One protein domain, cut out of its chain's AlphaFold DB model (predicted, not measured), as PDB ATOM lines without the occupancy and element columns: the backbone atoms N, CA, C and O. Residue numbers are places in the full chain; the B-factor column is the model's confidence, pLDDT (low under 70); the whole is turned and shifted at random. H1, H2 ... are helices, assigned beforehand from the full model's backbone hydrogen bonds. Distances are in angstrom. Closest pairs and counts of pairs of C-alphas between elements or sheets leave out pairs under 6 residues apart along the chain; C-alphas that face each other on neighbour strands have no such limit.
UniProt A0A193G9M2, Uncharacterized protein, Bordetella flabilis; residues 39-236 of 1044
ATOM      1  N   GLN A  39      -4.790  -3.130  35.293       48.16
ATOM      2  CA  GLN A  39      -4.886  -4.556  35.635       48.16
ATOM      3  C   GLN A  39      -5.173  -5.436  34.405       48.16
ATOM      4  O   GLN A  39      -4.668  -6.555  34.345       48.16
ATOM      5  N   ALA A  40      -5.879  -4.917  33.394       50.81
ATOM      6  CA  ALA A  40      -6.051  -5.584  32.100       50.81
ATOM      7  C   ALA A  40      -4.772  -5.605  31.231       50.81
ATOM      8  O   ALA A  40      -4.607  -6.516  30.425       50.81
ATOM      9  N   ALA A  41      -3.849  -4.650  31.415       51.78
ATOM     10  CA  ALA A  41      -2.578  -4.577  30.680       51.78
ATOM     11  C   ALA A  41      -1.447  -5.441  31.287       51.78
ATOM     12  O   ALA A  41      -0.598  -5.954  30.559       51.78
ATOM     13  N   LEU A  42      -1.453  -5.680  32.605       53.00
ATOM     14  CA  LEU A  42      -0.422  -6.474  33.302       53.00
ATOM     15  C   LEU A  42      -0.146  -7.889  32.728       53.00
ATOM     16  O   LEU A  42       1.017  -8.311  32.758       53.00
ATOM     17  N   PRO A  43      -1.131  -8.652  32.202       58.00
ATOM     18  CA  PRO A  43      -0.869  -9.927  31.529       58.00
ATOM     19  C   PRO A  43      -0.003  -9.774  30.270       58.00
ATOM     20  O   PRO A  43       0.854 -10.625  30.017       58.00
ATOM     21  N   TYR A  44      -0.194  -8.679  29.526       60.38
ATOM     22  CA  TYR A  44       0.527  -8.366  28.292       60.38
ATOM     23  C   TYR A  44       1.966  -7.924  28.569       60.38
ATOM     24  O   TYR A  44       2.881  -8.488  27.971       60.38
ATOM     25  N   ASP A  45       2.201  -7.056  29.561       64.44
ATOM     26  CA  ASP A  45       3.559  -6.724  30.039       64.44
ATOM     27  C   ASP A  45       4.331  -7.980  30.479       64.44
ATOM     28  O   ASP A  45       5.534  -8.138  30.241       64.44
ATOM     29  N   GLY A  46       3.628  -8.913  31.131       69.19
ATOM     30  CA  GLY A  46       4.179 -10.204  31.526       69.19
ATOM     31  C   GLY A  46       4.541 -11.095  30.335       69.19
ATOM     32  O   GLY A  46       5.553 -11.796  30.402       69.19
ATOM     33  N   ALA A  47       3.735 -11.090  29.270       67.94
ATOM     34  CA  ALA A  47       3.971 -11.863  28.051       67.94
ATOM     35  C   ALA A  47       5.108 -11.272  27.209       67.94
ATOM     36  O   ALA A  47       6.051 -11.995  26.892       67.94
ATOM     37  N   ALA A  48       5.088  -9.962  26.948       71.94
ATOM     38  CA  ALA A  48       6.134  -9.251  26.216       71.94
ATOM     39  C   ALA A  48       7.521  -9.465  26.848       71.94
ATOM     40  O   ALA A  48       8.488  -9.763  26.150       71.94
ATOM     41  N   HIS A  49       7.617  -9.429  28.183       79.31
ATOM     42  CA  HIS A  49       8.874  -9.710  28.877       79.31
ATOM     43  C   HIS A  49       9.357 -11.166  28.707       79.31
ATOM     44  O   HIS A  49      10.553 -11.387  28.526       79.31
ATOM     45  N   ARG A  50       8.460 -12.167  28.732       80.06
ATOM     46  CA  ARG A  50       8.835 -13.578  28.484       80.06
ATOM     47  C   ARG A  50       9.268 -13.813  27.038       80.06
ATOM     48  O   ARG A  50      10.244 -14.527  26.810       80.06
ATOM     49  N   ILE A  51       8.576 -13.183  26.090       82.19
ATOM     50  CA  ILE A  51       8.910 -13.206  24.663       82.19
ATOM     51  C   ILE A  51      10.301 -12.594  24.445       82.19
ATOM     52  O   ILE A  51      11.150 -13.249  23.851       82.19
ATOM     53  N   ALA A  52      10.588 -11.417  25.011       80.62
ATOM     54  CA  ALA A  52      11.898 -10.766  24.905       80.62
ATOM     55  C   ALA A  52      13.050 -11.600  25.508       80.62
ATOM     56  O   ALA A  52      14.121 -11.689  24.910       80.62
ATOM     57  N   VAL A  53      12.841 -12.255  26.659       83.06
ATOM     58  CA  VAL A  53      13.843 -13.172  27.243       83.06
ATOM     59  C   VAL A  53      14.057 -14.393  26.343       83.06
ATOM     60  O   VAL A  53      15.195 -14.700  25.998       83.06
ATOM     61  N   SER A  54      12.978 -15.041  25.893       85.62
ATOM     62  CA  SER A  54      13.058 -16.213  25.008       85.62
ATOM     63  C   SER A  54      13.690 -15.895  23.646       85.62
ATOM     64  O   SER A  54      14.387 -16.742  23.088       85.62
ATOM     65  N   LEU A  55      13.484 -14.682  23.124       86.19
ATOM     66  CA  LEU A  55      14.148 -14.168  21.923       86.19
ATOM     67  C   LEU A  55      15.649 -13.979  22.138       86.19
ATOM     68  O   LEU A  55      16.432 -14.450  21.317       86.19
ATOM     69  N   ARG A  56      16.057 -13.346  23.246       86.62
ATOM     70  CA  ARG A  56      17.475 -13.121  23.565       86.62
ATOM     71  C   ARG A  56      18.224 -14.440  23.786       86.62
ATOM     72  O   ARG A  56      19.325 -14.609  23.265       86.62
ATOM     73  N   ASP A  57      17.604 -15.399  24.475       87.62
ATOM     74  CA  ASP A  57      18.146 -16.752  24.656       87.62
ATOM     75  C   ASP A  57      18.277 -17.499  23.316       87.62
ATOM     76  O   ASP A  57      19.286 -18.161  23.062       87.62
ATOM     77  N   LEU A  58      17.278 -17.390  22.428       88.62
ATOM     78  CA  LEU A  58      17.318 -18.003  21.097       88.62
ATOM     79  C   LEU A  58      18.395 -17.361  20.206       88.62
ATOM     80  O   LEU A  58      19.182 -18.087  19.600       88.62
ATOM     81  N   ALA A  59      18.477 -16.030  20.172       86.56
ATOM     82  CA  ALA A  59      19.499 -15.284  19.440       86.56
ATOM     83  C   ALA A  59      20.915 -15.661  19.904       86.56
ATOM     84  O   ALA A  59      21.770 -15.969  19.074       86.56
ATOM     85  N   GLY A  60      21.151 -15.731  21.221       86.75
ATOM     86  CA  GLY A  60      22.433 -16.155  21.787       86.75
ATOM     87  C   GLY A  60      22.818 -17.593  21.419       86.75
ATOM     88  O   GLY A  60      23.968 -17.851  21.064       86.75
ATOM     89  N   LEU A  61      21.859 -18.527  21.433       86.31
ATOM     90  CA  LEU A  61      22.086 -19.922  21.026       86.31
ATOM     91  C   LEU A  61      22.379 -20.079  19.528       86.31
ATOM     92  O   LEU A  61      23.143 -20.970  19.160       86.31
ATOM     93  N   LEU A  62      21.785 -19.239  18.675       83.88
ATOM     94  CA  LEU A  62      22.097 -19.201  17.245       83.88
ATOM     95  C   LEU A  62      23.498 -18.609  17.014       83.88
ATOM     96  O   LEU A  62      24.316 -19.247  16.360       83.88
ATOM     97  N   CYS A  63      23.835 -17.484  17.653       83.06
ATOM     98  CA  CYS A  63      25.166 -16.865  17.543       83.06
ATOM     99  C   CYS A  63      26.311 -17.774  18.032       83.06
ATOM    100  O   CYS A  63      27.422 -17.713  17.512       83.06
ATOM    101  N   ALA A  64      26.070 -18.626  19.033       78.25
ATOM    102  CA  ALA A  64      27.079 -19.550  19.554       78.25
ATOM    103  C   ALA A  64      27.350 -20.769  18.641       78.25
ATOM    104  O   ALA A  64      28.307 -21.514  18.872       78.25
ATOM    105  N   ARG A  65      26.509 -21.002  17.623       61.84
ATOM    106  CA  ARG A  65      26.422 -22.287  16.914       61.84
ATOM    107  C   ARG A  65      27.609 -22.620  16.015       61.84
ATOM    108  O   ARG A  65      27.921 -23.802  15.882       61.84
ATOM    109  N   GLU A  66      28.319 -21.626  15.482       55.78
ATOM    110  CA  GLU A  66      29.526 -21.851  14.668       55.78
ATOM    111  C   GLU A  66      30.625 -22.636  15.407       55.78
ATOM    112  O   GLU A  66      31.435 -23.311  14.775       55.78
ATOM    113  N   ARG A  67      30.659 -22.578  16.748       53.69
ATOM    114  CA  ARG A  67      31.729 -23.187  17.558       53.69
ATOM    115  C   ARG A  67      31.429 -24.613  18.019       53.69
ATOM    116  O   ARG A  67      32.359 -25.339  18.357       53.69
ATOM    117  N   GLU A  68      30.163 -25.038  18.031       54.75
ATOM    118  CA  GLU A  68      29.766 -26.354  18.548       54.75
ATOM    119  C   GLU A  68      28.686 -27.033  17.690       54.75
ATOM    120  O   GLU A  68      27.499 -26.707  17.746       54.75
ATOM    121  N   GLN A  69      29.071 -28.112  17.000       53.38
ATOM    122  CA  GLN A  69      28.185 -28.943  16.163       53.38
ATOM    123  C   GLN A  69      26.998 -29.602  16.916       53.38
ATOM    124  O   GLN A  69      26.171 -30.275  16.301       53.38
ATOM    125  N   ARG A  70      26.887 -29.439  18.244       50.25
ATOM    126  CA  ARG A  70      25.899 -30.108  19.118       50.25
ATOM    127  C   ARG A  70      24.683 -29.252  19.515       50.25
ATOM    128  O   ARG A  70      23.782 -29.758  20.183       50.25
ATOM    129  N   LEU A  71      24.608 -27.991  19.086       58.84
ATOM    130  CA  LEU A  71      23.577 -27.032  19.521       58.84
ATOM    131  C   LEU A  71      22.118 -27.143  18.975       58.84
ATOM    132  O   LEU A  71      21.265 -26.462  19.554       58.84
ATOM    133  N   PRO A  72      21.724 -27.976  17.974       69.62
ATOM    134  CA  PRO A  72      20.355 -27.939  17.422       69.62
ATOM    135  C   PRO A  72      19.221 -28.131  18.445       69.62
ATOM    136  O   PRO A  72      18.172 -27.489  18.348       69.62
ATOM    137  N   ALA A  73      19.416 -29.001  19.442       80.56
ATOM    138  CA  ALA A  73      18.373 -29.356  20.406       80.56
ATOM    139  C   ALA A  73      18.028 -28.212  21.382       80.56
ATOM    140  O   ALA A  73      16.868 -28.066  21.772       80.56
ATOM    141  N   ALA A  74      19.013 -27.388  21.758       82.44
ATOM    142  CA  ALA A  74      18.810 -26.258  22.664       82.44
ATOM    143  C   ALA A  74      18.033 -25.129  21.972       82.44
ATOM    144  O   ALA A  74      16.999 -24.698  22.483       82.44
ATOM    145  N   ALA A  75      18.460 -24.732  20.768       85.31
ATOM    146  CA  ALA A  75      17.766 -23.726  19.962       85.31
ATOM    147  C   ALA A  75      16.320 -24.151  19.643       85.31
ATOM    148  O   ALA A  75      15.386 -23.376  19.843       85.31
ATOM    149  N   THR A  76      16.104 -25.420  19.273       88.00
ATOM    150  CA  THR A  76      14.757 -25.983  19.058       88.00
ATOM    151  C   THR A  76      13.880 -25.898  20.316       88.00
ATOM    152  O   THR A  76      12.683 -25.619  20.229       88.00
ATOM    153  N   LYS A  77      14.454 -26.105  21.510       89.31
ATOM    154  CA  LYS A  77      13.729 -25.977  22.782       89.31
ATOM    155  C   LYS A  77      13.334 -24.523  23.069       89.31
ATOM    156  O   LYS A  77      12.193 -24.303  23.465       89.31
ATOM    157  N   CYS A  78      14.222 -23.552  22.848       88.75
ATOM    158  CA  CYS A  78      13.892 -22.131  23.023       88.75
ATOM    159  C   CYS A  78      12.845 -21.658  22.005       88.75
ATOM    160  O   CYS A  78      11.856 -21.049  22.405       88.75
ATOM    161  N   LEU A  79      12.977 -22.044  20.731       90.25
ATOM    162  CA  LEU A  79      11.975 -21.767  19.695       90.25
ATOM    163  C   LEU A  79      10.602 -22.357  20.061       90.25
ATOM    164  O   LEU A  79       9.583 -21.689  19.907       90.25
ATOM    165  N   LYS A  80      10.557 -23.571  20.636       91.12
ATOM    166  CA  LYS A  80       9.315 -24.155  21.170       91.12
ATOM    167  C   LYS A  80       8.705 -23.304  22.287       91.12
ATOM    168  O   LYS A  80       7.494 -23.096  22.264       91.12
ATOM    169  N   THR A  81       9.500 -22.850  23.258       88.44
ATOM    170  CA  THR A  81       9.021 -21.997  24.362       88.44
ATOM    171  C   THR A  81       8.445 -20.692  23.828       88.44
ATOM    172  O   THR A  81       7.295 -20.376  24.119       88.44
ATOM    173  N   LEU A  82       9.180 -20.023  22.937       88.69
ATOM    174  CA  LEU A  82       8.767 -18.791  22.273       88.69
ATOM    175  C   LEU A  82       7.447 -18.958  21.493       88.69
ATOM    176  O   LEU A  82       6.550 -18.130  21.627       88.69
ATOM    177  N   CYS A  83       7.263 -20.072  20.773       88.44
ATOM    178  CA  CYS A  83       5.998 -20.394  20.093       88.44
ATOM    179  C   CYS A  83       4.813 -20.629  21.050       88.44
ATOM    180  O   CYS A  83       3.661 -20.484  20.640       88.44
ATOM    181  N   MET A  84       5.062 -21.056  22.295       86.19
ATOM    182  CA  MET A  84       4.014 -21.210  23.313       86.19
ATOM    183  C   MET A  84       3.706 -19.878  24.001       86.19
ATOM    184  O   MET A  84       2.535 -19.563  24.190       86.19
ATOM    185  N   ASP A  85       4.727 -19.078  24.322       82.88
ATOM    186  CA  ASP A  85       4.553 -17.738  24.893       82.88
ATOM    187  C   ASP A  85       3.808 -16.804  23.925       82.88
ATOM    188  O   ASP A  85       2.874 -16.124  24.346       82.88
ATOM    189  N   ALA A  86       4.136 -16.845  22.628       80.81
ATOM    190  CA  ALA A  86       3.459 -16.074  21.580       80.81
ATOM    191  C   ALA A  86       2.013 -16.531  21.291       80.81
ATOM    192  O   ALA A  86       1.240 -15.779  20.706       80.81
ATOM    193  N   ARG A  87       1.619 -17.750  21.689       77.94
ATOM    194  CA  ARG A  87       0.235 -18.251  21.539       77.94
ATOM    195  C   ARG A  87      -0.643 -18.072  22.773       77.94
ATOM    196  O   ARG A  87      -1.855 -18.244  22.674       77.94
ATOM    197  N   GLY A  88      -0.047 -17.762  23.921       70.12
ATOM    198  CA  GLY A  88      -0.759 -17.644  25.187       70.12
ATOM    199  C   GLY A  88      -1.315 -18.973  25.742       70.12
ATOM    200  O   GLY A  88      -1.281 -20.028  25.097       70.12
ATOM    201  N   PRO A  89      -1.817 -18.959  26.990       59.38
ATOM    202  CA  PRO A  89      -2.267 -20.161  27.680       59.38
ATOM    203  C   PRO A  89      -3.684 -20.600  27.262       59.38
ATOM    204  O   PRO A  89      -4.680 -20.251  27.892       59.38
ATOM    205  N   GLY A  90      -3.767 -21.459  26.247       59.19
ATOM    206  CA  GLY A  90      -4.797 -22.509  26.143       59.19
ATOM    207  C   GLY A  90      -6.245 -22.116  25.807       59.19
ATOM    208  O   GLY A  90      -7.053 -23.017  25.590       59.19
ATOM    209  N   ARG A  91      -6.595 -20.827  25.719       59.53
ATOM    210  CA  ARG A  91      -7.833 -20.383  25.049       59.53
ATOM    211  C   ARG A  91      -7.601 -20.234  23.547       59.53
ATOM    212  O   ARG A  91      -6.476 -19.999  23.115       59.53
ATOM    213  N   ALA A  92      -8.667 -20.363  22.757       62.00
ATOM    214  CA  ALA A  92      -8.636 -19.903  21.373       62.00
ATOM    215  C   ALA A  92      -8.399 -18.380  21.400       62.00
ATOM    216  O   ALA A  92      -9.202 -17.691  22.036       62.00
ATOM    217  N   PRO A  93      -7.306 -17.867  20.807       63.47
ATOM    218  CA  PRO A  93      -7.038 -16.438  20.815       63.47
ATOM    219  C   PRO A  93      -8.134 -15.725  20.028       63.47
ATOM    220  O   PRO A  93      -8.528 -16.171  18.948       63.47
ATOM    221  N   THR A  94      -8.628 -14.613  20.562       76.38
ATOM    222  CA  THR A  94      -9.347 -13.642  19.738       76.38
ATOM    223  C   THR A  94      -8.359 -12.997  18.763       76.38
ATOM    224  O   THR A  94      -7.150 -13.015  19.001       76.38
ATOM    225  N   GLN A  95      -8.855 -12.398  17.676       73.69
ATOM    226  CA  GLN A  95      -7.996 -11.656  16.744       73.69
ATOM    227  C   GLN A  95      -7.157 -10.603  17.492       73.69
ATOM    228  O   GLN A  95      -5.954 -10.513  17.289       73.69
ATOM    229  N   HIS A  96      -7.768  -9.921  18.466       72.56
ATOM    230  CA  HIS A  96      -7.105  -8.933  19.312       72.56
ATOM    231  C   HIS A  96      -5.961  -9.519  20.165       72.56
ATOM    232  O   HIS A  96      -4.913  -8.888  20.286       72.56
ATOM    233  N   ASP A  97      -6.118 -10.734  20.711       70.62
ATOM    234  CA  ASP A  97      -5.038 -11.414  21.448       70.62
ATOM    235  C   ASP A  97      -3.867 -11.777  20.513       70.62
ATOM    236  O   ASP A  97      -2.704 -11.699  20.912       70.62
ATOM    237  N   ALA A  98      -4.167 -12.170  19.267       72.81
ATOM    238  CA  ALA A  98      -3.164 -12.507  18.257       72.81
ATOM    239  C   ALA A  98      -2.404 -11.264  17.763       72.81
ATOM    240  O   ALA A  98      -1.173 -11.289  17.706       72.81
ATOM    241  N   ASP A  99      -3.112 -10.168  17.484       74.94
ATOM    242  CA  ASP A  99      -2.526  -8.888  17.077       74.94
ATOM    243  C   ASP A  99      -1.631  -8.319  18.194       74.94
ATOM    244  O   ASP A  99      -0.495  -7.909  17.946       74.94
ATOM    245  N   ALA A 100      -2.090  -8.374  19.451       74.75
ATOM    246  CA  ALA A 100      -1.313  -7.946  20.614       74.75
ATOM    247  C   ALA A 100      -0.072  -8.828  20.858       74.75
ATOM    248  O   ALA A 100       0.995  -8.312  21.201       74.75
ATOM    249  N   ALA A 101      -0.172 -10.146  20.650       72.62
ATOM    250  CA  ALA A 101       0.975 -11.048  20.731       72.62
ATOM    251  C   ALA A 101       1.988 -10.811  19.596       72.62
ATOM    252  O   ALA A 101       3.196 -10.860  19.837       72.62
ATOM    253  N   HIS A 102       1.521 -10.500  18.383       78.25
ATOM    254  CA  HIS A 102       2.381 -10.136  17.258       78.25
ATOM    255  C   HIS A 102       3.091  -8.794  17.495       78.25
ATOM    256  O   HIS A 102       4.304  -8.702  17.318       78.25
ATOM    257  N   ALA A 103       2.380  -7.781  18.000       77.81
ATOM    258  CA  ALA A 103       2.975  -6.505  18.398       77.81
ATOM    259  C   ALA A 103       4.028  -6.680  19.512       77.81
ATOM    260  O   ALA A 103       5.118  -6.113  19.428       77.81
ATOM    261  N   ALA A 104       3.754  -7.519  20.518       77.88
ATOM    262  CA  ALA A 104       4.712  -7.850  21.574       77.88
ATOM    263  C   ALA A 104       5.947  -8.609  21.047       77.88
ATOM    264  O   ALA A 104       7.056  -8.382  21.534       77.88
ATOM    265  N   LEU A 105       5.777  -9.478  20.043       82.94
ATOM    266  CA  LEU A 105       6.877 -10.143  19.343       82.94
ATOM    267  C   LEU A 105       7.744  -9.128  18.588       82.94
ATOM    268  O   LEU A 105       8.953  -9.120  18.790       82.94
ATOM    269  N   LEU A 106       7.149  -8.250  17.774       82.38
ATOM    270  CA  LEU A 106       7.886  -7.234  17.013       82.38
ATOM    271  C   LEU A 106       8.624  -6.241  17.927       82.38
ATOM    272  O   LEU A 106       9.792  -5.948  17.688       82.38
ATOM    273  N   ALA A 107       7.989  -5.782  19.009       79.81
ATOM    274  CA  ALA A 107       8.632  -4.916  19.998       79.81
ATOM    275  C   ALA A 107       9.779  -5.631  20.740       79.81
ATOM    276  O   ALA A 107      10.844  -5.050  20.951       79.81
ATOM    277  N   GLY A 108       9.589  -6.906  21.101       79.62
ATOM    278  CA  GLY A 108      10.632  -7.738  21.703       79.62
ATOM    279  C   GLY A 108      11.806  -8.004  20.756       79.62
ATOM    280  O   GLY A 108      12.951  -8.014  21.201       79.62
ATOM    281  N   LEU A 109      11.532  -8.171  19.458       83.56
ATOM    282  CA  LEU A 109      12.542  -8.313  18.411       83.56
ATOM    283  C   LEU A 109      13.357  -7.035  18.244       83.56
ATOM    284  O   LEU A 109      14.575  -7.109  18.348       83.56
ATOM    285  N   ALA A 110      12.700  -5.887  18.066       80.75
ATOM    286  CA  ALA A 110      13.368  -4.595  17.910       80.75
ATOM    287  C   ALA A 110      14.260  -4.260  19.116       80.75
ATOM    288  O   ALA A 110      15.411  -3.875  18.945       80.75
ATOM    289  N   ALA A 111      13.778  -4.483  20.346       80.75
ATOM    290  CA  ALA A 111      14.599  -4.312  21.545       80.75
ATOM    291  C   ALA A 111      15.784  -5.297  21.587       80.75
ATOM    292  O   ALA A 111      16.895  -4.921  21.953       80.75
ATOM    293  N   CYS A 112      15.573  -6.556  21.185       84.25
ATOM    294  CA  CYS A 112      16.636  -7.559  21.158       84.25
ATOM    295  C   CYS A 112      17.710  -7.248  20.106       84.25
ATOM    296  O   CYS A 112      18.887  -7.436  20.397       84.25
ATOM    297  N   THR A 113      17.340  -6.781  18.910       85.88
ATOM    298  CA  THR A 113      18.306  -6.411  17.864       85.88
ATOM    299  C   THR A 113      19.016  -5.101  18.193       85.88
ATOM    300  O   THR A 113      20.226  -5.011  17.994       85.88
ATOM    301  N   ALA A 114      18.310  -4.132  18.785       84.25
ATOM    302  CA  ALA A 114      18.897  -2.881  19.256       84.25
ATOM    303  C   ALA A 114      19.985  -3.104  20.331       84.25
ATOM    304  O   ALA A 114      21.041  -2.475  20.278       84.25
ATOM    305  N   ASP A 115      19.778  -4.045  21.259       85.25
ATOM    306  CA  ASP A 115      20.750  -4.382  22.312       85.25
ATOM    307  C   ASP A 115      21.995  -5.147  21.803       85.25
ATOM    308  O   ASP A 115      22.975  -5.279  22.539       85.25
ATOM    309  N   MET A 116      21.976  -5.709  20.588       86.06
ATOM    310  CA  MET A 116      23.062  -6.561  20.085       86.06
ATOM    311  C   MET A 116      24.201  -5.762  19.437       86.06
ATOM    312  O   MET A 116      23.987  -4.769  18.743       86.06
ATOM    313  N   GLU A 117      25.438  -6.237  19.599       87.06
ATOM    314  CA  GLU A 117      26.594  -5.719  18.860       87.06
ATOM    315  C   GLU A 117      26.511  -6.064  17.363       87.06
ATOM    316  O   GLU A 117      25.984  -7.110  16.976       87.06
ATOM    317  N   LEU A 118      27.103  -5.220  16.507       77.12
ATOM    318  CA  LEU A 118      27.055  -5.379  15.046       77.12
ATOM    319  C   LEU A 118      27.600  -6.740  14.568       77.12
ATOM    320  O   LEU A 118      27.035  -7.353  13.663       77.12
ATOM    321  N   GLY A 119      28.662  -7.243  15.205       74.69
ATOM    322  CA  GLY A 119      29.211  -8.570  14.914       74.69
ATOM    323  C   GLY A 119      28.238  -9.704  15.255       74.69
ATOM    324  O   GLY A 119      28.074 -10.629  14.463       74.69
ATOM    325  N   ALA A 120      27.532  -9.609  16.385       79.50
ATOM    326  CA  ALA A 120      26.538 -10.604  16.788       79.50
ATOM    327  C   ALA A 120      25.302 -10.584  15.871       79.50
ATOM    328  O   ALA A 120      24.804 -11.645  15.501       79.50
ATOM    329  N   LEU A 121      24.845  -9.398  15.448       82.81
ATOM    330  CA  LEU A 121      23.782  -9.261  14.444       82.81
ATOM    331  C   LEU A 121      24.185  -9.891  13.103       82.81
ATOM    332  O   LEU A 121      23.385 -10.598  12.500       82.81
ATOM    333  N   SER A 122      25.429  -9.686  12.662       77.62
ATOM    334  CA  SER A 122      25.956 -10.245  11.409       77.62
ATOM    335  C   SER A 122      26.024 -11.785  11.422       77.62
ATOM    336  O   SER A 122      25.619 -12.441  10.456       77.62
ATOM    337  N   ILE A 123      26.441 -12.383  12.546       80.75
ATOM    338  CA  ILE A 123      26.419 -13.843  12.746       80.75
ATOM    339  C   ILE A 123      24.972 -14.360  12.789       80.75
ATOM    340  O   ILE A 123      24.650 -15.338  12.116       80.75
ATOM    341  N   LEU A 124      24.079 -13.692  13.531       84.56
ATOM    342  CA  LEU A 124      22.667 -14.079  13.619       84.56
ATOM    343  C   LEU A 124      21.972 -14.018  12.253       84.56
ATOM    344  O   LEU A 124      21.235 -14.940  11.911       84.56
ATOM    345  N   TYR A 125      22.236 -12.973  11.464       85.88
ATOM    346  CA  TYR A 125      21.762 -12.877  10.086       85.88
ATOM    347  C   TYR A 125      22.250 -14.067   9.263       85.88
ATOM    348  O   TYR A 125      21.434 -14.756   8.665       85.88
ATOM    349  N   SER A 126      23.553 -14.358   9.301       77.75
ATOM    350  CA  SER A 126      24.157 -15.467   8.553       77.75
ATOM    351  C   SER A 126      23.558 -16.830   8.934       77.75
ATOM    352  O   SER A 126      23.300 -17.661   8.067       77.75
ATOM    353  N   GLU A 127      23.264 -17.078  10.214       82.56
ATOM    354  CA  GLU A 127      22.602 -18.315  10.660       82.56
ATOM    355  C   GLU A 127      21.129 -18.419  10.221       82.56
ATOM    356  O   GLU A 127      20.647 -19.529   9.987       82.56
ATOM    357  N   LEU A 128      20.422 -17.292  10.073       82.69
ATOM    358  CA  LEU A 128      19.044 -17.254   9.567       82.69
ATOM    359  C   LEU A 128      18.995 -17.369   8.029       82.69
ATOM    360  O   LEU A 128      18.222 -18.171   7.504       82.69
ATOM    361  N   SER A 129      19.866 -16.649   7.314       75.31
ATOM    362  CA  SER A 129      19.880 -16.552   5.845       75.31
ATOM    363  C   SER A 129      20.613 -17.693   5.131       75.31
ATOM    364  O   SER A 129      20.356 -17.934   3.951       75.31
ATOM    365  N   SER A 130      21.454 -18.476   5.826       66.44
ATOM    366  CA  SER A 130      22.231 -19.613   5.272       66.44
ATOM    367  C   SER A 130      21.409 -20.828   4.790       66.44
ATOM    368  O   SER A 130      21.946 -21.916   4.558       66.44
ATOM    369  N   GLY A 131      20.106 -20.643   4.583       62.50
ATOM    370  CA  GLY A 131      19.292 -21.443   3.680       62.50
ATOM    371  C   GLY A 131      18.165 -22.222   4.365       62.50
ATOM    372  O   GLY A 131      18.296 -22.665   5.514       62.50
ATOM    373  N   PRO A 132      17.066 -22.500   3.634       66.62
ATOM    374  CA  PRO A 132      15.845 -23.084   4.193       66.62
ATOM    375  C   PRO A 132      16.038 -24.479   4.798       66.62
ATOM    376  O   PRO A 132      15.175 -24.949   5.529       66.62
ATOM    377  N   GLN A 133      17.152 -25.171   4.534       68.69
ATOM    378  CA  GLN A 133      17.460 -26.450   5.180       68.69
ATOM    379  C   GLN A 133      17.829 -26.291   6.667       68.69
ATOM    380  O   GLN A 133      17.441 -27.132   7.480       68.69
ATOM    381  N   ARG A 134      18.538 -25.216   7.044       73.69
ATOM    382  CA  ARG A 134      19.015 -24.986   8.421       73.69
ATOM    383  C   ARG A 134      17.880 -24.556   9.351       73.69
ATOM    384  O   ARG A 134      17.729 -25.127  10.432       73.69
ATOM    385  N   THR A 135      17.029 -23.635   8.899       77.12
ATOM    386  CA  THR A 135      15.798 -23.240   9.604       77.12
ATOM    387  C   THR A 135      14.799 -24.404   9.664       77.12
ATOM    388  O   THR A 135      14.287 -24.726  10.738       77.12
ATOM    389  N   LYS A 136      14.617 -25.163   8.573       79.75
ATOM    390  CA  LYS A 136      13.803 -26.397   8.566       79.75
ATOM    391  C   LYS A 136      14.304 -27.463   9.542       79.75
ATOM    392  O   LYS A 136      13.472 -28.166  10.110       79.75
ATOM    393  N   ALA A 137      15.611 -27.567   9.795       82.00
ATOM    394  CA  ALA A 137      16.160 -28.476  10.806       82.00
ATOM    395  C   ALA A 137      15.818 -28.061  12.255       82.00
ATOM    396  O   ALA A 137      15.700 -28.929  13.116       82.00
ATOM    397  N   LEU A 138      15.604 -26.765  12.525       84.06
ATOM    398  CA  LEU A 138      15.084 -26.268  13.810       84.06
ATOM    399  C   LEU A 138      13.564 -26.470  13.937       84.06
ATOM    400  O   LEU A 138      13.058 -26.748  15.023       84.06
ATOM    401  N   VAL A 139      12.826 -26.354  12.829       88.50
ATOM    402  CA  VAL A 139      11.355 -26.450  12.816       88.50
ATOM    403  C   VAL A 139      10.851 -27.902  12.760       88.50
ATOM    404  O   VAL A 139       9.834 -28.223  13.376       88.50
ATOM    405  N   GLN A 140      11.540 -28.817  12.065       89.06
ATOM    406  CA  GLN A 140      11.107 -30.216  11.906       89.06
ATOM    407  C   GLN A 140      10.815 -30.959  13.226       89.06
ATOM    408  O   GLN A 140       9.764 -31.613  13.294       89.06
ATOM    409  N   PRO A 141      11.659 -30.875  14.277       88.62
ATOM    410  CA  PRO A 141      11.423 -31.593  15.530       88.62
ATOM    411  C   PRO A 141      10.264 -31.017  16.361       88.62
ATOM    412  O   PRO A 141       9.861 -31.621  17.357       88.62
ATOM    413  N   LEU A 142       9.713 -29.856  15.985       89.00
ATOM    414  CA  LEU A 142       8.568 -29.265  16.672       89.00
ATOM    415  C   LEU A 142       7.260 -30.014  16.342       89.00
ATOM    416  O   LEU A 142       7.080 -30.487  15.212       89.00
ATOM    417  N   PRO A 143       6.302 -30.076  17.293       89.81
ATOM    418  CA  PRO A 143       4.952 -30.576  17.038       89.81
ATOM    419  C   PRO A 143       4.312 -29.884  15.833       89.81
ATOM    420  O   PRO A 143       4.403 -28.663  15.712       89.81
ATOM    421  N   CYS A 144       3.601 -30.634  14.984       86.75
ATOM    422  CA  CYS A 144       3.023 -30.122  13.733       86.75
ATOM    423  C   CYS A 144       2.228 -28.814  13.905       86.75
ATOM    424  O   CYS A 144       2.375 -27.900  13.101       86.75
ATOM    425  N   LYS A 145       1.467 -28.687  15.002       86.25
ATOM    426  CA  LYS A 145       0.662 -27.501  15.334       86.25
ATOM    427  C   LYS A 145       1.483 -26.227  15.572       86.25
ATOM    428  O   LYS A 145       0.899 -25.150  15.498       86.25
ATOM    429  N   LEU A 146       2.772 -26.328  15.912       86.00
ATOM    430  CA  LEU A 146       3.665 -25.194  16.201       86.00
ATOM    431  C   LEU A 146       4.577 -24.827  15.021       86.00
ATOM    432  O   LEU A 146       5.142 -23.741  15.030       86.00
ATOM    433  N   ARG A 147       4.712 -25.694  14.007       89.38
ATOM    434  CA  ARG A 147       5.634 -25.472  12.879       89.38
ATOM    435  C   ARG A 147       5.372 -24.186  12.075       89.38
ATOM    436  O   ARG A 147       6.368 -23.553  11.752       89.38
ATOM    437  N   PRO A 148       4.116 -23.772  11.785       84.75
ATOM    438  CA  PRO A 148       3.861 -22.511  11.080       84.75
ATOM    439  C   PRO A 148       4.363 -21.310  11.886       84.75
ATOM    440  O   PRO A 148       5.278 -20.633  11.445       84.75
ATOM    441  N   ALA A 149       3.907 -21.179  13.140       83.94
ATOM    442  CA  ALA A 149       4.327 -20.109  14.047       83.94
ATOM    443  C   ALA A 149       5.852 -20.062  14.262       83.94
ATOM    444  O   ALA A 149       6.420 -18.987  14.410       83.94
ATOM    445  N   ALA A 150       6.525 -21.215  14.266       85.94
ATOM    446  CA  ALA A 150       7.980 -21.283  14.350       85.94
ATOM    447  C   ALA A 150       8.682 -20.749  13.088       85.94
ATOM    448  O   ALA A 150       9.751 -20.160  13.214       85.94
ATOM    449  N   GLY A 151       8.094 -20.943  11.903       84.56
ATOM    450  CA  GLY A 151       8.524 -20.289  10.665       84.56
ATOM    451  C   GLY A 151       8.286 -18.783  10.735       84.56
ATOM    452  O   GLY A 151       9.244 -18.026  10.674       84.56
ATOM    453  N   ASP A 152       7.047 -18.365  11.016       83.06
ATOM    454  CA  ASP A 152       6.651 -16.949  11.107       83.06
ATOM    455  C   ASP A 152       7.561 -16.141  12.058       83.06
ATOM    456  O   ASP A 152       7.910 -14.994  11.779       83.06
ATOM    457  N   ILE A 153       7.968 -16.749  13.181       87.81
ATOM    458  CA  ILE A 153       8.883 -16.165  14.172       87.81
ATOM    459  C   ILE A 153      10.325 -16.078  13.652       87.81
ATOM    460  O   ILE A 153      10.967 -15.052  13.868       87.81
ATOM    461  N   LEU A 154      10.849 -17.114  12.988       88.06
ATOM    462  CA  LEU A 154      12.201 -17.080  12.410       88.06
ATOM    463  C   LEU A 154      12.282 -16.069  11.258       88.06
ATOM    464  O   LEU A 154      13.228 -15.286  11.203       88.06
ATOM    465  N   ASP A 155      11.252 -16.008  10.416       83.94
ATOM    466  CA  ASP A 155      11.139 -15.021   9.344       83.94
ATOM    467  C   ASP A 155      11.040 -13.602   9.928       83.94
ATOM    468  O   ASP A 155      11.680 -12.680   9.428       83.94
ATOM    469  N   ALA A 156      10.271 -13.402  11.010       84.88
ATOM    470  CA  ALA A 156      10.203 -12.129  11.735       84.88
ATOM    471  C   ALA A 156      11.561 -11.727  12.344       84.88
ATOM    472  O   ALA A 156      11.949 -10.561  12.238       84.88
ATOM    473  N   MET A 157      12.303 -12.684  12.920       88.25
ATOM    474  CA  MET A 157      13.678 -12.479  13.392       88.25
ATOM    475  C   MET A 157      14.599 -12.033  12.256       88.25
ATOM    476  O   MET A 157      15.307 -11.042  12.418       88.25
ATOM    477  N   GLU A 158      14.553 -12.694  11.095       86.44
ATOM    478  CA  GLU A 158      15.363 -12.316   9.931       86.44
ATOM    479  C   GLU A 158      15.070 -10.871   9.501       86.44
ATOM    480  O   GLU A 158      16.003 -10.094   9.312       86.44
ATOM    481  N   ARG A 159      13.796 -10.440   9.421       85.06
ATOM    482  CA  ARG A 159      13.489  -9.038   9.043       85.06
ATOM    483  C   ARG A 159      13.960  -8.020  10.068       85.06
ATOM    484  O   ARG A 159      14.446  -6.975   9.644       85.06
ATOM    485  N   ALA A 160      13.817  -8.304  11.361       85.31
ATOM    486  CA  ALA A 160      14.279  -7.403  12.413       85.31
ATOM    487  C   ALA A 160      15.806  -7.231  12.358       85.31
ATOM    488  O   ALA A 160      16.299  -6.105  12.365       85.31
ATOM    489  N   VAL A 161      16.545  -8.336  12.208       86.19
ATOM    490  CA  VAL A 161      18.010  -8.317  12.093       86.19
ATOM    491  C   VAL A 161      18.460  -7.618  10.807       86.19
ATOM    492  O   VAL A 161      19.356  -6.781  10.868       86.19
ATOM    493  N   VAL A 162      17.820  -7.893   9.663       84.38
ATOM    494  CA  VAL A 162      18.112  -7.212   8.388       84.38
ATOM    495  C   VAL A 162      17.875  -5.706   8.490       84.38
ATOM    496  O   VAL A 162      18.745  -4.950   8.069       84.38
ATOM    497  N   ARG A 163      16.753  -5.248   9.070       84.62
ATOM    498  CA  ARG A 163      16.489  -3.808   9.238       84.62
ATOM    499  C   ARG A 163      17.541  -3.158  10.138       84.62
ATOM    500  O   ARG A 163      18.116  -2.150   9.752       84.62
ATOM    501  N   GLU A 164      17.843  -3.756  11.289       86.19
ATOM    502  CA  GLU A 164      18.840  -3.223  12.226       86.19
ATOM    503  C   GLU A 164      20.244  -3.144  11.599       86.19
ATOM    504  O   GLU A 164      20.931  -2.129  11.730       86.19
ATOM    505  N   LEU A 165      20.671  -4.191  10.881       80.56
ATOM    506  CA  LEU A 165      21.946  -4.212  10.157       80.56
ATOM    507  C   LEU A 165      21.985  -3.161   9.049       80.56
ATOM    508  O   LEU A 165      22.954  -2.404   8.968       80.56
ATOM    509  N   ALA A 166      20.933  -3.099   8.230       80.25
ATOM    510  CA  ALA A 166      20.821  -2.125   7.160       80.25
ATOM    511  C   ALA A 166      20.930  -0.708   7.737       80.25
ATOM    512  O   ALA A 166      21.865   0.003   7.388       80.25
ATOM    513  N   VAL A 167      20.082  -0.329   8.699       82.81
ATOM    514  CA  VAL A 167      20.074   1.009   9.318       82.81
ATOM    515  C   VAL A 167      21.430   1.374   9.926       82.81
ATOM    516  O   VAL A 167      21.951   2.459   9.654       82.81
ATOM    517  N   ARG A 168      22.058   0.483  10.706       83.25
ATOM    518  CA  ARG A 168      23.344   0.777  11.370       83.25
ATOM    519  C   ARG A 168      24.495   1.041  10.411       83.25
ATOM    520  O   ARG A 168      25.387   1.814  10.748       83.25
ATOM    521  N   ILE A 169      24.496   0.385   9.255       76.88
ATOM    522  CA  ILE A 169      25.604   0.438   8.298       76.88
ATOM    523  C   ILE A 169      25.290   1.445   7.180       76.88
ATOM    524  O   ILE A 169      26.098   2.315   6.864       76.88
ATOM    525  N   GLY A 170      24.092   1.366   6.604       72.75
ATOM    526  CA  GLY A 170      23.649   2.172   5.473       72.75
ATOM    527  C   GLY A 170      23.349   3.629   5.817       72.75
ATOM    528  O   GLY A 170      23.624   4.493   4.987       72.75
ATOM    529  N   SER A 171      22.863   3.948   7.024       76.88
ATOM    530  CA  SER A 171      22.438   5.322   7.369       76.88
ATOM    531  C   SER A 171      23.533   6.384   7.195       76.88
ATOM    532  O   SER A 171      23.227   7.524   6.851       76.88
ATOM    533  N   GLY A 172      24.812   6.027   7.362       74.19
ATOM    534  CA  GLY A 172      25.936   6.917   7.057       74.19
ATOM    535  C   GLY A 172      26.049   7.245   5.563       74.19
ATOM    536  O   GLY A 172      26.218   8.407   5.198       74.19
ATOM    537  N   HIS A 173      25.894   6.243   4.695       75.50
ATOM    538  CA  HIS A 173      25.929   6.411   3.239       75.50
ATOM    539  C   HIS A 173      24.684   7.123   2.706       75.50
ATOM    540  O   HIS A 173      24.814   8.009   1.863       75.50
ATOM    541  N   VAL A 174      23.501   6.809   3.247       76.44
ATOM    542  CA  VAL A 174      22.262   7.537   2.938       76.44
ATOM    543  C   VAL A 174      22.410   9.015   3.318       76.44
ATOM    544  O   VAL A 174      22.168   9.881   2.483       76.44
ATOM    545  N   ARG A 175      22.911   9.325   4.524       77.38
ATOM    546  CA  ARG A 175      23.138  10.712   4.965       77.38
ATOM    547  C   ARG A 175      24.115  11.470   4.062       77.38
ATOM    548  O   ARG A 175      23.890  12.647   3.808       77.38
ATOM    549  N   MET A 176      25.167  10.821   3.551       76.00
ATOM    550  CA  MET A 176      26.075  11.450   2.581       76.00
ATOM    551  C   MET A 176      25.379  11.781   1.253       76.00
ATOM    552  O   MET A 176      25.623  12.850   0.702       76.00
ATOM    553  N   LEU A 177      24.494  10.910   0.754       72.50
ATOM    554  CA  LEU A 177      23.710  11.198  -0.454       72.50
ATOM    555  C   LEU A 177      22.711  12.335  -0.224       72.50
ATOM    556  O   LEU A 177      22.651  13.254  -1.033       72.50
ATOM    557  N   VAL A 178      22.004  12.325   0.907       75.50
ATOM    558  CA  VAL A 178      21.088  13.399   1.326       75.50
ATOM    559  C   VAL A 178      21.825  14.742   1.428       75.50
ATOM    560  O   VAL A 178      21.370  15.747   0.891       75.50
ATOM    561  N   GLN A 179      23.012  14.764   2.041       78.94
ATOM    562  CA  GLN A 179      23.851  15.965   2.120       78.94
ATOM    563  C   GLN A 179      24.315  16.448   0.739       78.94
ATOM    564  O   GLN A 179      24.287  17.649   0.481       78.94
ATOM    565  N   ALA A 180      24.705  15.541  -0.160       74.25
ATOM    566  CA  ALA A 180      25.079  15.895  -1.528       74.25
ATOM    567  C   ALA A 180      23.879  16.427  -2.340       74.25
ATOM    568  O   ALA A 180      24.044  17.362  -3.126       74.25
ATOM    569  N   ALA A 181      22.681  15.873  -2.122       68.69
ATOM    570  CA  ALA A 181      21.434  16.319  -2.737       68.69
ATOM    571  C   ALA A 181      21.045  17.733  -2.278       68.69
ATOM    572  O   ALA A 181      20.881  18.618  -3.117       68.69
ATOM    573  N   HIS A 182      21.005  17.979  -0.962       73.12
ATOM    574  CA  HIS A 182      20.749  19.310  -0.385       73.12
ATOM    575  C   HIS A 182      21.817  20.343  -0.772       73.12
ATOM    576  O   HIS A 182      21.505  21.514  -0.969       73.12
ATOM    577  N   ALA A 183      23.073  19.922  -0.949       75.81
ATOM    578  CA  ALA A 183      24.150  20.774  -1.459       75.81
ATOM    579  C   ALA A 183      24.091  21.014  -2.985       75.81
ATOM    580  O   ALA A 183      24.975  21.676  -3.532       75.81
ATOM    581  N   GLY A 184      23.101  20.457  -3.696       67.94
ATOM    582  CA  GLY A 184      22.951  20.591  -5.147       67.94
ATOM    583  C   GLY A 184      24.081  19.948  -5.961       67.94
ATOM    584  O   GLY A 184      24.243  20.259  -7.144       67.94
ATOM    585  N   GLN A 185      24.882  19.066  -5.357       66.00
ATOM    586  CA  GLN A 185      26.028  18.444  -6.013       66.00
ATOM    587  C   GLN A 185      25.542  17.411  -7.035       66.00
ATOM    588  O   GLN A 185      24.911  16.416  -6.687       66.00
ATOM    589  N   ARG A 186      25.839  17.647  -8.316       59.69
ATOM    590  CA  ARG A 186      25.444  16.770  -9.436       59.69
ATOM    591  C   ARG A 186      26.604  15.967 -10.028       59.69
ATOM    592  O   ARG A 186      26.434  15.350 -11.073       59.69
ATOM    593  N   ASP A 187      27.776  15.988  -9.395       60.31
ATOM    594  CA  ASP A 187      28.933  15.232  -9.873       60.31
ATOM    595  C   ASP A 187      28.702  13.714  -9.704       60.31
ATOM    596  O   ASP A 187      28.627  13.223  -8.570       60.31
ATOM    597  N   PRO A 188      28.612  12.939 -10.805       52.25
ATOM    598  CA  PRO A 188      28.389  11.503 -10.727       52.25
ATOM    599  C   PRO A 188      29.554  10.747 -10.074       52.25
ATOM    600  O   PRO A 188      29.322   9.641  -9.587       52.25
ATOM    601  N   ALA A 189      30.774  11.302 -10.030       51.78
ATOM    602  CA  ALA A 189      31.898  10.675  -9.332       51.78
ATOM    603  C   ALA A 189      31.713  10.723  -7.805       51.78
ATOM    604  O   ALA A 189      31.870   9.705  -7.131       51.78
ATOM    605  N   THR A 190      31.290  11.874  -7.274       57.34
ATOM    606  CA  THR A 190      31.005  12.070  -5.842       57.34
ATOM    607  C   THR A 190      29.854  11.179  -5.344       57.34
ATOM    608  O   THR A 190      29.927  10.621  -4.248       57.34
ATOM    609  N   LEU A 191      28.818  10.961  -6.164       59.06
ATOM    610  CA  LEU A 191      27.664  10.115  -5.813       59.06
ATOM    611  C   LEU A 191      27.905   8.608  -6.018       59.06
ATOM    612  O   LEU A 191      27.190   7.787  -5.438       59.06
ATOM    613  N   ALA A 192      28.896   8.216  -6.826       58.59
ATOM    614  CA  ALA A 192      29.135   6.811  -7.153       58.59
ATOM    615  C   ALA A 192      29.524   5.973  -5.925       58.59
ATOM    616  O   ALA A 192      28.989   4.879  -5.739       58.59
ATOM    617  N   ALA A 193      30.425   6.470  -5.071       60.88
ATOM    618  CA  ALA A 193      30.930   5.682  -3.946       60.88
ATOM    619  C   ALA A 193      29.847   5.355  -2.889       60.88
ATOM    620  O   ALA A 193      29.715   4.174  -2.556       60.88
ATOM    621  N   PRO A 194      29.014   6.304  -2.405       64.00
ATOM    622  CA  PRO A 194      27.939   5.977  -1.465       64.00
ATOM    623  C   PRO A 194      26.847   5.086  -2.075       64.00
ATOM    624  O   PRO A 194      26.386   4.167  -1.403       64.00
ATOM    625  N   LEU A 195      26.472   5.293  -3.347       62.78
ATOM    626  CA  LEU A 195      25.498   4.430  -4.035       62.78
ATOM    627  C   LEU A 195      26.000   2.987  -4.174       62.78
ATOM    628  O   LEU A 195      25.241   2.051  -3.934       62.78
ATOM    629  N   THR A 196      27.279   2.799  -4.513       58.53
ATOM    630  CA  THR A 196      27.864   1.454  -4.653       58.53
ATOM    631  C   THR A 196      27.974   0.750  -3.296       58.53
ATOM    632  O   THR A 196      27.740  -0.453  -3.208       58.53
ATOM    633  N   GLN A 197      28.260   1.493  -2.220       63.81
ATOM    634  CA  GLN A 197      28.256   0.963  -0.852       63.81
ATOM    635  C   GLN A 197      26.850   0.571  -0.377       63.81
ATOM    636  O   GLN A 197      26.675  -0.508   0.182       63.81
ATOM    637  N   LEU A 198      25.824   1.383  -0.657       67.31
ATOM    638  CA  LEU A 198      24.436   1.011  -0.363       67.31
ATOM    639  C   LEU A 198      24.010  -0.239  -1.131       67.31
ATOM    640  O   LEU A 198      23.470  -1.162  -0.527       67.31
ATOM    641  N   HIS A 199      24.304  -0.314  -2.430       65.25
ATOM    642  CA  HIS A 199      24.035  -1.510  -3.226       65.25
ATOM    643  C   HIS A 199      24.733  -2.753  -2.641       65.25
ATOM    644  O   HIS A 199      24.070  -3.764  -2.431       65.25
ATOM    645  N   ALA A 200      26.011  -2.657  -2.248       58.50
ATOM    646  CA  ALA A 200      26.719  -3.746  -1.570       58.50
ATOM    647  C   ALA A 200      26.048  -4.178  -0.247       58.50
ATOM    648  O   ALA A 200      25.977  -5.371   0.035       58.50
ATOM    649  N   ILE A 201      25.504  -3.244   0.542       68.31
ATOM    650  CA  ILE A 201      24.721  -3.553   1.758       68.31
ATOM    651  C   ILE A 201      23.401  -4.257   1.405       68.31
ATOM    652  O   ILE A 201      23.015  -5.207   2.086       68.31
ATOM    653  N   GLY A 202      22.731  -3.822   0.334       67.69
ATOM    654  CA  GLY A 202      21.520  -4.458  -0.187       67.69
ATOM    655  C   GLY A 202      21.762  -5.911  -0.594       67.69
ATOM    656  O   GLY A 202      21.059  -6.801  -0.124       67.69
ATOM    657  N   VAL A 203      22.795  -6.147  -1.407       63.22
ATOM    658  CA  VAL A 203      23.225  -7.477  -1.874       63.22
ATOM    659  C   VAL A 203      23.665  -8.363  -0.703       63.22
ATOM    660  O   VAL A 203      23.281  -9.528  -0.620       63.22
ATOM    661  N   TRP A 204      24.402  -7.811   0.269       66.94
ATOM    662  CA  TRP A 204      24.825  -8.548   1.467       66.94
ATOM    663  C   TRP A 204      23.653  -9.117   2.280       66.94
ATOM    664  O   TRP A 204      23.718 -10.245   2.774       66.94
ATOM    665  N   LEU A 205      22.593  -8.323   2.428       72.31
ATOM    666  CA  LEU A 205      21.418  -8.639   3.240       72.31
ATOM    667  C   LEU A 205      20.268  -9.262   2.425       72.31
ATOM    668  O   LEU A 205      19.173  -9.457   2.959       72.31
ATOM    669  N   ALA A 206      20.501  -9.569   1.145       69.62
ATOM    670  CA  ALA A 206      19.544 -10.260   0.297       69.62
ATOM    671  C   ALA A 206      19.430 -11.746   0.680       69.62
ATOM    672  O   ALA A 206      20.418 -12.420   0.983       69.62
ATOM    673  N   SER A 207      18.210 -12.279   0.620       64.56
ATOM    674  CA  SER A 207      17.903 -13.691   0.865       64.56
ATOM    675  C   SER A 207      16.878 -14.204  -0.161       64.56
ATOM    676  O   SER A 207      16.247 -13.406  -0.856       64.56
ATOM    677  N   PRO A 208      16.647 -15.526  -0.292       59.12
ATOM    678  CA  PRO A 208      15.656 -16.065  -1.233       59.12
ATOM    679  C   PRO A 208      14.230 -15.518  -1.048       59.12
ATOM    680  O   PRO A 208      13.430 -15.573  -1.977       59.12
ATOM    681  N   ALA A 209      13.912 -15.002   0.146       61.16
ATOM    682  CA  ALA A 209      12.633 -14.372   0.469       61.16
ATOM    683  C   ALA A 209      12.651 -12.833   0.339       61.16
ATOM    684  O   ALA A 209      11.606 -12.206   0.504       61.16
ATOM    685  N   ARG A 210      13.815 -12.217   0.073       67.81
ATOM    686  CA  ARG A 210      14.013 -10.761   0.048       67.81
ATOM    687  C   ARG A 210      15.138 -10.348  -0.917       67.81
ATOM    688  O   ARG A 210      16.304 -10.484  -0.555       67.81
ATOM    689  N   PRO A 211      14.829  -9.803  -2.107       63.31
ATOM    690  CA  PRO A 211      15.849  -9.270  -3.011       63.31
ATOM    691  C   PRO A 211      16.557  -8.050  -2.403       63.31
ATOM    692  O   PRO A 211      15.991  -7.368  -1.541       63.31
ATOM    693  N   ALA A 212      17.744  -7.717  -2.913       61.56
ATOM    694  CA  ALA A 212      18.547  -6.579  -2.451       61.56
ATOM    695  C   ALA A 212      17.754  -5.260  -2.461       61.56
ATOM    696  O   ALA A 212      17.868  -4.430  -1.559       61.56
ATOM    697  N   ALA A 213      16.862  -5.103  -3.443       59.03
ATOM    698  CA  ALA A 213      15.957  -3.965  -3.549       59.03
ATOM    699  C   ALA A 213      15.040  -3.783  -2.323       59.03
ATOM    700  O   ALA A 213      14.861  -2.657  -1.880       59.03
ATOM    701  N   GLN A 214      14.511  -4.861  -1.732       65.88
ATOM    702  CA  GLN A 214      13.670  -4.770  -0.527       65.88
ATOM    703  C   GLN A 214      14.480  -4.466   0.743       65.88
ATOM    704  O   GLN A 214      13.922  -3.972   1.717       65.88
ATOM    705  N   VAL A 215      15.785  -4.755   0.760       67.88
ATOM    706  CA  VAL A 215      16.684  -4.286   1.830       67.88
ATOM    707  C   VAL A 215      16.916  -2.781   1.691       67.88
ATOM    708  O   VAL A 215      16.863  -2.057   2.680       67.88
ATOM    709  N   LEU A 216      17.153  -2.313   0.465       66.62
ATOM    710  CA  LEU A 216      17.332  -0.893   0.166       66.62
ATOM    711  C   LEU A 216      16.059  -0.081   0.432       66.62
ATOM    712  O   LEU A 216      16.161   1.017   0.966       66.62
ATOM    713  N   ASP A 217      14.875  -0.626   0.146       67.38
ATOM    714  CA  ASP A 217      13.600   0.014   0.489       67.38
ATOM    715  C   ASP A 217      13.504   0.280   2.009       67.38
ATOM    716  O   ASP A 217      13.189   1.396   2.411       67.38
ATOM    717  N   LEU A 218      13.909  -0.676   2.864       70.62
ATOM    718  CA  LEU A 218      13.931  -0.504   4.331       70.62
ATOM    719  C   LEU A 218      14.891   0.597   4.819       70.62
ATOM    720  O   LEU A 218      14.713   1.102   5.922       70.62
ATOM    721  N   LEU A 219      15.915   0.950   4.035       70.06
ATOM    722  CA  LEU A 219      16.824   2.065   4.331       70.06
ATOM    723  C   LEU A 219      16.247   3.428   3.951       70.06
ATOM    724  O   LEU A 219      16.681   4.442   4.494       70.06
ATOM    725  N   LEU A 220      15.316   3.446   3.000       68.88
ATOM    726  CA  LEU A 220      14.636   4.647   2.528       68.88
ATOM    727  C   LEU A 220      13.378   4.928   3.359       68.88
ATOM    728  O   LEU A 220      13.091   6.087   3.631       68.88
ATOM    729  N   ASP A 221      12.688   3.889   3.840       70.88
ATOM    730  CA  ASP A 221      11.509   4.007   4.710       70.88
ATOM    731  C   ASP A 221      11.814   4.645   6.092       70.88
ATOM    732  O   ASP A 221      10.892   5.059   6.791       70.88
ATOM    733  N   ASP A 222      13.091   4.733   6.493       68.38
ATOM    734  CA  ASP A 222      13.553   5.388   7.732       68.38
ATOM    735  C   ASP A 222      14.023   6.856   7.519       68.38
ATOM    736  O   ASP A 222      14.544   7.482   8.448       68.38
ATOM    737  N   LEU A 223      13.847   7.425   6.317       66.94
ATOM    738  CA  LEU A 223      14.110   8.843   6.014       66.94
ATOM    739  C   LEU A 223      12.855   9.723   6.160       66.94
ATOM    740  O   LEU A 223      11.748   9.257   5.888       66.94
ATOM    741  N   PRO A 224      13.000  11.017   6.511       70.69
ATOM    742  CA  PRO A 224      11.908  11.978   6.395       70.69
ATOM    743  C   PRO A 224      11.605  12.304   4.923       70.69
ATOM    744  O   PRO A 224      12.500  12.302   4.073       70.69
ATOM    745  N   ASP A 225      10.349  12.663   4.635       63.22
ATOM    746  CA  ASP A 225       9.864  12.960   3.276       63.22
ATOM    747  C   ASP A 225      10.681  14.055   2.558       63.22
ATOM    748  O   ASP A 225      10.870  13.999   1.344       63.22
ATOM    749  N   GLU A 226      11.219  15.025   3.305       65.50
ATOM    750  CA  GLU A 226      12.079  16.102   2.789       65.50
ATOM    751  C   GLU A 226      13.413  15.576   2.221       65.50
ATOM    752  O   GLU A 226      13.857  16.010   1.154       65.50
ATOM    753  N   ASP A 227      14.035  14.602   2.894       63.94
ATOM    754  CA  ASP A 227      15.297  13.988   2.465       63.94
ATOM    755  C   ASP A 227      15.076  13.031   1.285       63.94
ATOM    756  O   ASP A 227      15.881  12.994   0.349       63.94
ATOM    757  N   LEU A 228      13.954  12.300   1.287       59.69
ATOM    758  CA  LEU A 228      13.513  11.504   0.139       59.69
ATOM    759  C   LEU A 228      13.249  12.393  -1.083       59.69
ATOM    760  O   LEU A 228      13.694  12.065  -2.183       59.69
ATOM    761  N   GLY A 229      12.596  13.543  -0.889       55.28
ATOM    762  CA  GLY A 229      12.369  14.550  -1.925       55.28
ATOM    763  C   GLY A 229      13.670  15.096  -2.521       55.28
ATOM    764  O   GLY A 229      13.803  15.176  -3.742       55.28
ATOM    765  N   ALA A 230      14.672  15.402  -1.690       62.38
ATOM    766  CA  ALA A 230      15.976  15.871  -2.164       62.38
ATOM    767  C   ALA A 230      16.707  14.813  -3.017       62.38
ATOM    768  O   ALA A 230      17.181  15.116  -4.118       62.38
ATOM    769  N   LEU A 231      16.754  13.557  -2.552       62.66
ATOM    770  CA  LEU A 231      17.332  12.432  -3.301       62.66
ATOM    771  C   LEU A 231      16.606  12.194  -4.637       62.66
ATOM    772  O   LEU A 231      17.242  11.958  -5.667       62.66
ATOM    773  N   ALA A 232      15.276  12.295  -4.627       55.66
ATOM    774  CA  ALA A 232      14.418  12.149  -5.795       55.66
ATOM    775  C   ALA A 232      14.725  13.211  -6.875       55.66
ATOM    776  O   ALA A 232      15.014  12.861  -8.025       55.66
ATOM    777  N   VAL A 233      14.776  14.494  -6.493       58.59
ATOM    778  CA  VAL A 233      15.140  15.624  -7.378       58.59
ATOM    779  C   VAL A 233      16.532  15.445  -7.996       58.59
ATOM    780  O   VAL A 233      16.751  15.777  -9.163       58.59
ATOM    781  N   GLN A 234      17.491  14.909  -7.234       62.38
ATOM    782  CA  GLN A 234      18.858  14.686  -7.708       62.38
ATOM    783  C   GLN A 234      18.948  13.544  -8.733       62.38
ATOM    784  O   GLN A 234      19.689  13.657  -9.712       62.38
ATOM    785  N   ALA A 235      18.205  12.452  -8.525       51.06
ATOM    786  CA  ALA A 235      18.298  11.246  -9.347       51.06
ATOM    787  C   ALA A 235      17.394  11.257 -10.601       51.06
ATOM    788  O   ALA A 235      17.751  10.610 -11.592       51.06
ATOM    789  N   TRP A 236      16.285  12.016 -10.609       47.44
ATOM    790  CA  TRP A 236      15.441  12.231 -11.801       47.44
ATOM    791  C   TRP A 236      14.967  13.690 -11.966       47.44
ATOM    792  O   TRP A 236      13.774  13.972 -11.816       47.44
TER     793      TRP A 236
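This is residues 39 to 236 of the 1044 residues of an uncharacterized protein of Bordetella flabilis (UniProt A0A193G9M2). One long, kinked helix, H6, runs as a spine through two lobes. One lobe holds H1 to H5, with H1 and H2 as a hairpin; in the other, H7 folds back along H6, and H8 and H9 pack on H6. The 198 printed residues have nine named helices, H1 to H9 in order, and no named strand: all helix, mostly crossed. The whole is only just compact, close to loose, with a radius of gyration of the C-alphas of 19.6 A and spans of 61 by 45 by 25 A.

The hub, H6, residues 144 to 182, touches seven helices and has a kink of 49 degrees near residue 171. The closest C-alphas to it are, in H7, residues 188 to 204, a hairpin with H6, Pro 194 to His 173, 5.1 A; in H8, residues 212 to 220, Leu 219 to Val 167, 6.0 A; in H9, residues 225 to 235, Ala 230 to Ala 181, 5.5 A; in H4, residues 118 to 129, Leu 128 to Glu 158, 6.2 A; in H5, residues 132 to 139, Val 139 to Arg 147, 5.8 A; in H3, residues 95 to 114, Thr 113 to Val 161, 6.1 A; in H2, residues 72 to 85, Cys 83 to Ala 150, 6.1 A. H1, residues 39 to 63, is apart from H6 and touches H3, closest C-alphas Ala 52 and Gly 108, 4.6 A. O i to N i+4 pairs are within hydrogen-bond range throughout H2, H3, H4, H5, H8 and H9, and in 19 of 21 for H1, 31 of 35 for H6 and 11 of 13 for H7.

H6 is 54.4 A long, H1 37.2 A and H3 28.4 A. C-alpha 39 is at (-4.886, -4.556, 35.635) and C-alpha 235 at (18.298, 11.246, -9.347).

The printed part has no cut and no long link. Mean pLDDT of the printed part is 73.9; 75 residues are under 70, among them 184 to 204.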